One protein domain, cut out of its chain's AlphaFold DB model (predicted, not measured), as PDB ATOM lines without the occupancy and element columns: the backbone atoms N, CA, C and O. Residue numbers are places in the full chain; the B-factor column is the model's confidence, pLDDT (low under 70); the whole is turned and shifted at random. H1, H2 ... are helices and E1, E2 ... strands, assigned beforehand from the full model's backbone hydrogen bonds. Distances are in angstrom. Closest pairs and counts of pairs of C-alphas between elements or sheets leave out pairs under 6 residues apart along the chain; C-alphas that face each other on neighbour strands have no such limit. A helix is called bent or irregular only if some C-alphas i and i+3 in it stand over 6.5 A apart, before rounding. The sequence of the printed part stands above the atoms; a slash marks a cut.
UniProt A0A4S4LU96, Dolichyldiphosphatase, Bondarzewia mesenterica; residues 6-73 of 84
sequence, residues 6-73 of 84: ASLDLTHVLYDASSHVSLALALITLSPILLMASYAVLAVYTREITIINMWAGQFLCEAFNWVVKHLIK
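AT A GLANCE: This is residues 6 to 73 of the 84 residues of the protein "Dolichyldiphosphatase" of Bondarzewia mesenterica (UniProt A0A4S4LU96). Two long helical pieces, the arm H1b and the helix H2, make a narrow V that is joined by a tight turn, and the bend in H1 carries its first arm, H1a, away from the V to a small strand hairpin of E1 and E2. E2 packs on H1a, while residues 60 to 73, of which 60 to 72 belong to H2, stick out free as the far part of one limb. The printed part has 68 residues with two named strands and then two named helices, in the order E1, E2, H1, H2; the sheet is E1 - E2, antiparallel, and the class is mostly helix. The whole is loose, with a radius of gyration of the C-alphas of 15.5 A, and flat, spanning 42 by 38 by 17 A.

HOW THE PARTS SIT: Start at E1, residues 6 to 8, and E2, residues 13 to 16, a hairpin of antiparallel neighbours with 149 degrees between their directions. Look for N 8 and O 13, 3.2 A apart and within hydrogen-bond range, and N 6 and O 15 at 3.4 A. Next comes H1, residues 20 to 46, assigned as one helix by its hydrogen bonds but bent: C-alphas 29 and 32 are 7.1 A apart. Its arms are H1a, residues 20 to 29, and H1b, residues 32 to 46, at a steep tilt of 59 degrees. The closest C-alphas of E2 and H1a are those of Tyr 15 and Ser 22, 5.6 A apart. E1 and H1a are only just apart, at 8.1 A. H1b touches H2, residues 49 to 72, in a helical hairpin; the closest C-alphas are those of Ala 43 and Ile 52, 5.6 A apart. They run opposite ways at a steep tilt of 35.4 degrees, only just beyond shallow, and H2 touches H1b with residues 49 to 58 alone. H1a and H2 are apart. Every O i to N i+4 pair is within hydrogen-bond range in H1a and H2; in H1b it is 10 of 11.

IN THESE COORDINATES: Find C-alpha 6 at (-59.086, -29.226, 12.471), where E1 begins its 6.4 A; E2 covers 9.9 A. From C-alpha 20 at (-59.097, -37.840, 3.761), H1a runs 14.5 A and H1b, after residues 30 and 31, runs 20.2 A. H2 spans 33.7 A and ends at C-alpha 72, at (-25.755, -21.090, 8.381).

THE WHOLE: The C-alphas of Ser 18 and Ile 49 are the two farthest apart, at 42.1 A. The printed part has no cut, and its three links are tight. Residues 45 to 50 stand free too. The mean pLDDT of the printed part is 83.9; look for values under 70 at residues 6 to 15 and 17 to 18.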
ATOM      1  N   ALA A   6     -59.389 -28.551  11.217       54.38
ATOM      2  CA  ALA A   6     -59.086 -29.226  12.471       54.38
ATOM      3  C   ALA A   6     -57.571 -29.153  12.698       54.38
ATOM      4  O   ALA A   6     -56.783 -29.543  11.837       54.38
ATOM      5  N   SER A   7     -57.156 -28.610  13.842       46.19
ATOM      6  CA  SER A   7     -55.752 -28.627  14.252       46.19
ATOM      7  C   SER A   7     -55.453 -29.976  14.896       46.19
ATOM      8  O   SER A   7     -56.108 -30.358  15.867       46.19
ATOM      9  N   LEU A   8     -54.475 -30.712  14.365       57.44
ATOM     10  CA  LEU A   8     -53.924 -31.876  15.055       57.44
ATOM     11  C   LEU A   8     -53.019 -31.355  16.185       57.44
ATOM     12  O   LEU A   8     -51.862 -30.994  15.967       57.44
ATOM     13  N   ASP A   9     -53.599 -31.282  17.385       52.28
ATOM     14  CA  ASP A   9     -53.087 -30.579  18.576       52.28
ATOM     15  C   ASP A   9     -51.707 -31.068  19.062       52.28
ATOM     16  O   ASP A   9     -50.991 -30.359  19.758       52.28
ATOM     17  N   LEU A  10     -51.277 -32.263  18.638       53.06
ATOM     18  CA  LEU A  10     -49.988 -32.829  19.039       53.06
ATOM     19  C   LEU A  10     -48.779 -32.128  18.383       53.06
ATOM     20  O   LEU A  10     -47.698 -32.118  18.967       53.06
ATOM     21  N   THR A  11     -48.941 -31.532  17.193       54.38
ATOM     22  CA  THR A  11     -47.861 -30.813  16.473       54.38
ATOM     23  C   THR A  11     -48.330 -29.587  15.680       54.38
ATOM     24  O   THR A  11     -47.560 -29.047  14.888       54.38
ATOM     25  N   HIS A  12     -49.577 -29.139  15.865       57.34
ATOM     26  CA  HIS A  12     -50.165 -27.997  15.151       57.34
ATOM     27  C   HIS A  12     -50.060 -28.135  13.615       57.34
ATOM     28  O   HIS A  12     -49.703 -27.203  12.888       57.34
ATOM     29  N   VAL A  13     -50.356 -29.329  13.095       65.81
ATOM     30  CA  VAL A  13     -50.497 -29.524  11.646       65.81
ATOM     31  C   VAL A  13     -51.925 -29.156  11.265       65.81
ATOM     32  O   VAL A  13     -52.880 -29.814  11.681       65.81
ATOM     33  N   LEU A  14     -52.059 -28.077  10.494       66.25
ATOM     34  CA  LEU A  14     -53.325 -27.649   9.909       66.25
ATOM     35  C   LEU A  14     -53.657 -28.586   8.751       66.25
ATOM     36  O   LEU A  14     -52.910 -28.656   7.776       66.25
ATOM     37  N   TYR A  15     -54.774 -29.295   8.856       66.50
ATOM     38  CA  TYR A  15     -55.279 -30.121   7.773       66.50
ATOM     39  C   TYR A  15     -56.758 -29.807   7.560       66.50
ATOM     40  O   TYR A  15     -57.514 -29.519   8.491       66.50
ATOM     41  N   ASP A  16     -57.169 -29.820   6.300       70.12
ATOM     42  CA  ASP A  16     -58.576 -29.714   5.952       70.12
ATOM     43  C   ASP A  16     -59.311 -30.990   6.389       70.12
ATOM     44  O   ASP A  16     -58.945 -32.091   5.965       70.12
ATOM     45  N   ALA A  17     -60.326 -30.849   7.247       66.06
ATOM     46  CA  ALA A  17     -61.078 -31.984   7.784       66.06
ATOM     47  C   ALA A  17     -62.051 -32.600   6.764       66.06
ATOM     48  O   ALA A  17     -62.584 -33.681   7.011       66.06
ATOM     49  N   SER A  18     -62.291 -31.941   5.624       69.75
ATOM     50  CA  SER A  18     -63.190 -32.442   4.579       69.75
ATOM     51  C   SER A  18     -62.513 -33.429   3.615       69.75
ATOM     52  O   SER A  18     -63.199 -34.170   2.909       69.75
ATOM     53  N   SER A  19     -61.175 -33.500   3.620       75.25
ATOM     54  CA  SER A  19     -60.384 -34.365   2.740       75.25
ATOM     55  C   SER A  19     -59.580 -35.427   3.499       75.25
ATOM     56  O   SER A  19     -58.644 -35.130   4.243       75.25
ATOM     57  N   HIS A  20     -59.863 -36.705   3.223       77.12
ATOM     58  CA  HIS A  20     -59.097 -37.840   3.761       77.12
ATOM     59  C   HIS A  20     -57.618 -37.833   3.335       77.12
ATOM     60  O   HIS A  20     -56.761 -38.328   4.064       77.12
ATOM     61  N   VAL A  21     -57.306 -37.259   2.168       83.94
ATOM     62  CA  VAL A  21     -55.925 -37.152   1.669       83.94
ATOM     63  C   VAL A  21     -55.127 -36.175   2.531       83.94
ATOM     64  O   VAL A  21     -54.016 -36.489   2.942       83.94
ATOM     65  N   SER A  22     -55.718 -35.029   2.872       78.38
ATOM     66  CA  SER A  22     -55.120 -34.020   3.759       78.38
ATOM     67  C   SER A  22     -54.778 -34.611   5.135       78.38
ATOM     68  O   SER A  22     -53.660 -34.450   5.627       78.38
ATOM     69  N   LEU A  23     -55.693 -35.403   5.702       81.88
ATOM     70  CA  LEU A  23     -55.458 -36.136   6.947       81.88
ATOM     71  C   LEU A  23     -54.330 -37.177   6.818       81.88
ATOM     72  O   LEU A  23     -53.490 -37.283   7.709       81.88
ATOM     73  N   ALA A  24     -54.263 -37.921   5.708       85.00
ATOM     74  CA  ALA A  24     -53.188 -38.885   5.478       85.00
ATOM     75  C   ALA A  24     -51.811 -38.207   5.383       85.00
ATOM     76  O   ALA A  24     -50.856 -38.678   5.999       85.00
ATOM     77  N   LEU A  25     -51.703 -37.074   4.674       83.62
ATOM     78  CA  LEU A  25     -50.459 -36.301   4.627       83.62
ATOM     79  C   LEU A  25     -50.074 -35.761   6.009       83.62
ATOM     80  O   LEU A  25     -48.902 -35.837   6.369       83.62
ATOM     81  N   ALA A  26     -51.038 -35.279   6.799       85.56
ATOM     82  CA  ALA A  26     -50.783 -34.821   8.165       85.56
ATOM     83  C   ALA A  26     -50.249 -35.942   9.076       85.56
ATOM     84  O   ALA A  26     -49.354 -35.720   9.888       85.56
ATOM     85  N   LEU A  27     -50.742 -37.174   8.919       83.06
ATOM     86  CA  LEU A  27     -50.211 -38.331   9.645       83.06
ATOM     87  C   LEU A  27     -48.809 -38.725   9.163       83.06
ATOM     88  O   LEU A  27     -47.962 -39.095   9.974       83.06
ATOM     89  N   ILE A  28     -48.538 -38.624   7.860       86.06
ATOM     90  CA  ILE A  28     -47.210 -38.903   7.296       86.06
ATOM     91  C   ILE A  28     -46.179 -37.898   7.820       86.06
ATOM     92  O   ILE A  28     -45.078 -38.304   8.188       86.06
ATOM     93  N   THR A  29     -46.513 -36.610   7.914       84.75
ATOM     94  CA  THR A  29     -45.597 -35.597   8.466       84.75
ATOM     95  C   THR A  29     -45.369 -35.768   9.968       84.75
ATOM     96  O   THR A  29     -44.286 -35.452  10.454       84.75
ATOM     97  N   LEU A  30     -46.342 -36.328  10.695       85.25
ATOM     98  CA  LEU A  30     -46.221 -36.692  12.111       85.25
ATOM     99  C   LEU A  30     -45.471 -38.019  12.336       85.25
ATOM    100  O   LEU A  30     -44.987 -38.287  13.440       85.25
ATOM    101  N   SER A  31     -45.340 -38.848  11.295       87.19
ATOM    102  CA  SER A  31     -44.720 -40.173  11.382       87.19
ATOM    103  C   SER A  31     -43.330 -40.196  12.034       87.19
ATOM    104  O   SER A  31     -43.111 -41.113  12.822       87.19
ATOM    105  N   PRO A  32     -42.412 -39.221  11.844       83.88
ATOM    106  CA  PRO A  32     -41.099 -39.267  12.492       83.88
ATOM    107  C   PRO A  32     -41.196 -39.295  14.023       83.88
ATOM    108  O   PRO A  32     -40.493 -40.059  14.680       83.88
ATOM    109  N   ILE A  33     -42.123 -38.520  14.596       85.19
ATOM    110  CA  ILE A  33     -42.334 -38.439  16.048       85.19
ATOM    111  C   ILE A  33     -42.962 -39.734  16.573       85.19
ATOM    112  O   ILE A  33     -42.541 -40.257  17.605       85.19
ATOM    113  N   LEU A  34     -43.929 -40.295  15.842       85.62
ATOM    114  CA  LEU A  34     -44.539 -41.581  16.194       85.62
ATOM    115  C   LEU A  34     -43.514 -42.724  16.131       85.62
ATOM    116  O   LEU A  34     -43.435 -43.541  17.049       85.62
ATOM    117  N   LEU A  35     -42.680 -42.742  15.088       88.88
ATOM    118  CA  LEU A  35     -41.632 -43.740  14.899       88.88
ATOM    119  C   LEU A  35     -40.554 -43.664  15.987       88.88
ATOM    120  O   LEU A  35     -40.035 -44.705  16.380       88.88
ATOM    121  N   MET A  36     -40.253 -42.481  16.537       90.12
ATOM    122  CA  MET A  36     -39.354 -42.349  17.695       90.12
ATOM    123  C   MET A  36     -39.836 -43.124  18.915       90.12
ATOM    124  O   MET A  36     -39.046 -43.860  19.512       90.12
ATOM    125  N   ALA A  37     -41.117 -43.008  19.264       89.25
ATOM    126  CA  ALA A  37     -41.683 -43.749  20.387       89.25
ATOM    127  C   ALA A  37     -41.699 -45.262  20.110       89.25
ATOM    128  O   ALA A  37     -41.310 -46.056  20.969       89.25
ATOM    129  N   SER A  38     -42.085 -45.670  18.896       90.69
ATOM    130  CA  SER A  38     -42.098 -47.081  18.498       90.69
ATOM    131  C   SER A  38     -40.703 -47.711  18.516       90.69
ATOM    132  O   SER A  38     -40.538 -48.801  19.066       90.69
ATOM    133  N   TYR A  39     -39.687 -47.033  17.972       91.50
ATOM    134  CA  TYR A  39     -38.315 -47.542  17.968       91.50
ATOM    135  C   TYR A  39     -37.711 -47.621  19.366       91.50
ATOM    136  O   TYR A  39     -37.012 -48.590  19.640       91.50
ATOM    137  N   ALA A  40     -38.017 -46.682  20.266       89.94
ATOM    138  CA  ALA A  40     -37.565 -46.754  21.654       89.94
ATOM    139  C   ALA A  40     -38.067 -48.033  22.351       89.94
ATOM    140  O   ALA A  40     -37.283 -48.764  22.959       89.94
ATOM    141  N   VAL A  41     -39.362 -48.342  22.217       93.19
ATOM    142  CA  VAL A  41     -39.950 -49.566  22.790       93.19
ATOM    143  C   VAL A  41     -39.345 -50.812  22.145       93.19
ATOM    144  O   VAL A  41     -38.938 -51.741  22.845       93.19
ATOM    145  N   LEU A  42     -39.249 -50.827  20.813       91.69
ATOM    146  CA  LEU A  42     -38.765 -51.984  20.069       91.69
ATOM    147  C   LEU A  42     -37.278 -52.256  20.349       91.69
ATOM    148  O   LEU A  42     -36.911 -53.404  20.569       91.69
ATOM    149  N   ALA A  43     -36.447 -51.216  20.457       91.38
ATOM    150  CA  ALA A  43     -35.033 -51.328  20.813       91.38
ATOM    151  C   ALA A  43     -34.822 -51.978  22.191       91.38
ATOM    152  O   ALA A  43     -33.928 -52.809  22.345       91.38
ATOM    153  N   VAL A  44     -35.650 -51.641  23.187       91.44
ATOM    154  CA  VAL A  44     -35.571 -52.251  24.526       91.44
ATOM    155  C   VAL A  44     -36.058 -53.702  24.508       91.44
ATOM    156  O   VAL A  44     -35.460 -54.557  25.167       91.44
ATOM    157  N   TYR A  45     -37.129 -53.978  23.759       94.50
ATOM    158  CA  TYR A  45     -37.776 -55.289  23.736       94.50
ATOM    159  C   TYR A  45     -36.994 -56.328  22.925       94.50
ATOM    160  O   TYR A  45     -36.722 -57.416  23.425       94.50
ATOM    161  N   THR A  46     -36.610 -56.003  21.688       91.31
ATOM    162  CA  THR A  46     -35.933 -56.950  20.787       91.31
ATOM    163  C   THR A  46     -34.417 -56.928  20.945       91.31
ATOM    164  O   THR A  46     -33.761 -57.918  20.632       91.31
ATOM    165  N   ARG A  47     -33.847 -55.817  21.444       91.44
ATOM    166  CA  ARG A  47     -32.391 -55.581  21.527       91.44
ATOM    167  C   ARG A  47     -31.668 -55.786  20.192       91.44
ATOM    168  O   ARG A  47     -30.477 -56.089  20.161       91.44
ATOM    169  N   GLU A  48     -32.382 -55.607  19.083       94.19
ATOM    170  CA  GLU A  48     -31.809 -55.721  17.750       94.19
ATOM    171  C   GLU A  48     -31.002 -54.474  17.390       94.19
ATOM    172  O   GLU A  48     -31.504 -53.347  17.395       94.19
ATOM    173  N   ILE A  49     -29.747 -54.694  16.994       93.38
ATOM    174  CA  ILE A  49     -28.832 -53.624  16.582       93.38
ATOM    175  C   ILE A  49     -29.378 -52.848  15.378       93.38
ATOM    176  O   ILE A  49     -29.185 -51.640  15.300       93.38
ATOM    177  N   THR A  50     -30.113 -53.502  14.474       93.94
ATOM    178  CA  THR A  50     -30.735 -52.845  13.316       93.94
ATOM    179  C   THR A  50     -31.718 -51.752  13.739       93.94
ATOM    180  O   THR A  50     -31.656 -50.639  13.219       93.94
ATOM    181  N   ILE A  51     -32.585 -52.038  14.716       92.50
ATOM    182  CA  ILE A  51     -33.571 -51.077  15.228       92.50
ATOM    183  C   ILE A  51     -32.873 -49.935  15.965       92.50
ATOM    184  O   ILE A  51     -33.199 -48.769  15.748       92.50
ATOM    185  N   ILE A  52     -31.863 -50.254  16.778       91.56
ATOM    186  CA  ILE A  52     -31.047 -49.250  17.471       91.56
ATOM    187  C   ILE A  52     -30.344 -48.334  16.460       91.56
ATOM    188  O   ILE A  52     -30.337 -47.120  16.640       91.56
ATOM    189  N   ASN A  53     -29.802 -48.888  15.372       94.56
ATOM    190  CA  ASN A  53     -29.152 -48.120  14.314       94.56
ATOM    191  C   ASN A  53     -30.139 -47.196  13.580       94.56
ATOM    192  O   ASN A  53     -29.818 -46.037  13.325       94.56
ATOM    193  N   MET A  54     -31.356 -47.668  13.283       92.25
ATOM    194  CA  MET A  54     -32.414 -46.824  12.706       92.25
ATOM    195  C   MET A  54     -32.816 -45.685  13.653       92.25
ATOM    196  O   MET A  54     -32.960 -44.543  13.219       92.25
ATOM    197  N   TRP A  55     -32.944 -45.977  14.950       92.06
ATOM    198  CA  TRP A  55     -33.269 -44.985  15.974       92.06
ATOM    199  C   TRP A  55     -32.155 -43.940  16.137       92.06
ATOM    200  O   TRP A  55     -32.419 -42.741  16.144       92.06
ATOM    201  N   ALA A  56     -30.895 -44.380  16.163       93.56
ATOM    202  CA  ALA A  56     -29.728 -43.503  16.190       93.56
ATOM    203  C   ALA A  56     -29.641 -42.611  14.942       93.56
ATOM    204  O   ALA A  56     -29.330 -41.426  15.055       93.56
ATOM    205  N   GLY A  57     -29.967 -43.147  13.761       93.38
ATOM    206  CA  GLY A  57     -30.008 -42.378  12.516       93.38
ATOM    207  C   GLY A  57     -30.986 -41.201  12.574       93.38
ATOM    208  O   GLY A  57     -30.691 -40.128  12.059       93.38
ATOM    209  N   GLN A  58     -32.112 -41.359  13.268       92.31
ATOM    210  CA  GLN A  58     -33.103 -40.292  13.427       92.31
ATOM    211  C   GLN A  58     -32.598 -39.167  14.339       92.31
ATOM    212  O   GLN A  58     -32.731 -37.993  13.991       92.31
ATOM    213  N   PHE A  59     -31.924 -39.504  15.445       91.44
ATOM    214  CA  PHE A  59     -31.231 -38.504  16.267       91.44
ATOM    215  C   PHE A  59     -30.108 -37.803  15.503       91.44
ATOM    216  O   PHE A  59     -29.939 -36.594  15.642       91.44
ATOM    217  N   LEU A  60     -29.354 -38.541  14.681       94.69
ATOM    218  CA  LEU A  60     -28.290 -37.968  13.863       94.69
ATOM    219  C   LEU A  60     -28.845 -36.975  12.839       94.69
ATOM    220  O   LEU A  60     -28.255 -35.916  12.658       94.69
ATOM    221  N   CYS A  61     -29.985 -37.274  12.211       93.00
ATOM    222  CA  CYS A  61     -30.661 -36.342  11.310       93.00
ATOM    223  C   CYS A  61     -31.076 -35.049  12.023       93.00
ATOM    224  O   CYS A  61     -30.825 -33.962  11.505       93.00
ATOM    225  N   GLU A  62     -31.669 -35.143  13.218       90.69
ATOM    226  CA  GLU A  62     -32.064 -33.956  13.989       90.69
ATOM    227  C   GLU A  62     -30.841 -33.148  14.443       90.69
ATOM    228  O   GLU A  62     -30.800 -31.929  14.279       90.69
ATOM    229  N   ALA A  63     -29.798 -33.825  14.933       93.00
ATOM    230  CA  ALA A  63     -28.544 -33.191  15.322       93.00
ATOM    231  C   ALA A  63     -27.860 -32.515  14.128       93.00
ATOM    232  O   ALA A  63     -27.406 -31.378  14.238       93.00
ATOM    233  N   PHE A  64     -27.824 -33.174  12.971       94.69
ATOM    234  CA  PHE A  64     -27.278 -32.610  11.742       94.69
ATOM    235  C   PHE A  64     -28.064 -31.373  11.303       94.69
ATOM    236  O   PHE A  64     -27.468 -30.326  11.057       94.69
ATOM    237  N   ASN A  65     -29.397 -31.449  11.289       92.00
ATOM    238  CA  ASN A  65     -30.252 -30.302  10.992       92.00
ATOM    239  C   ASN A  65     -30.001 -29.146  11.964       92.00
ATOM    240  O   ASN A  65     -29.936 -27.992  11.543       92.00
ATOM    241  N   TRP A  66     -29.848 -29.439  13.254       91.88
ATOM    242  CA  TRP A  66     -29.530 -28.443  14.269       91.88
ATOM    243  C   TRP A  66     -28.163 -27.793  14.026       91.88
ATOM    244  O   TRP A  66     -28.073 -26.567  14.026       91.88
ATOM    245  N   VAL A  67     -27.126 -28.586  13.736       95.50
ATOM    246  CA  VAL A  67     -25.779 -28.089  13.410       95.50
ATOM    247  C   VAL A  67     -25.820 -27.194  12.177       95.50
ATOM    248  O   VAL A  67     -25.331 -26.069  12.229       95.50
ATOM    249  N   VAL A  68     -26.445 -27.640  11.088       94.25
ATOM    250  CA  VAL A  68     -26.559 -26.855   9.850       94.25
ATOM    251  C   VAL A  68     -27.290 -25.537  10.109       94.25
ATOM    252  O   VAL A  68     -26.783 -24.476   9.746       94.25
ATOM    253  N   LYS A  69     -28.435 -25.575  10.805       89.19
ATOM    254  CA  LYS A  69     -29.184 -24.365  11.186       89.19
ATOM    255  C   LYS A  69     -28.344 -23.424  12.051       89.19
ATOM    256  O   LYS A  69     -28.431 -22.210  11.891       89.19
ATOM    257  N   HIS A  70     -27.520 -23.966  12.947       91.12
ATOM    258  CA  HIS A  70     -26.650 -23.181  13.815       91.12
ATOM    259  C   HIS A  70     -25.447 -22.575  13.078       91.12
ATOM    260  O   HIS A  70     -24.984 -21.504  13.463       91.12
ATOM    261  N   LEU A  71     -24.938 -23.239  12.040       93.75
ATOM    262  CA  LEU A  71     -23.807 -22.754  11.250       93.75
ATOM    263  C   LEU A  71     -24.230 -21.706  10.219       93.75
ATOM    264  O   LEU A  71     -23.574 -20.675  10.110       93.75
ATOM    265  N   ILE A  72     -25.315 -21.960   9.481       92.00
ATOM    266  CA  ILE A  72     -25.755 -21.090   8.381       92.00
ATOM    267  C   ILE A  72     -26.530 -19.878   8.913       92.00
ATOM    268  O   ILE A  72     -26.353 -18.780   8.397       92.00
ATOM    269  N   LYS A  73     -27.353 -20.056   9.963       86.44
ATOM    270  CA  LYS A  73     -28.192 -19.000  10.571       86.44
ATOM    271  C   LYS A  73     -28.950 -18.158   9.539       86.44
ATOM    272  O   LYS A  73     -29.039 -16.942   9.680       86.44
TER     273      LYS A  73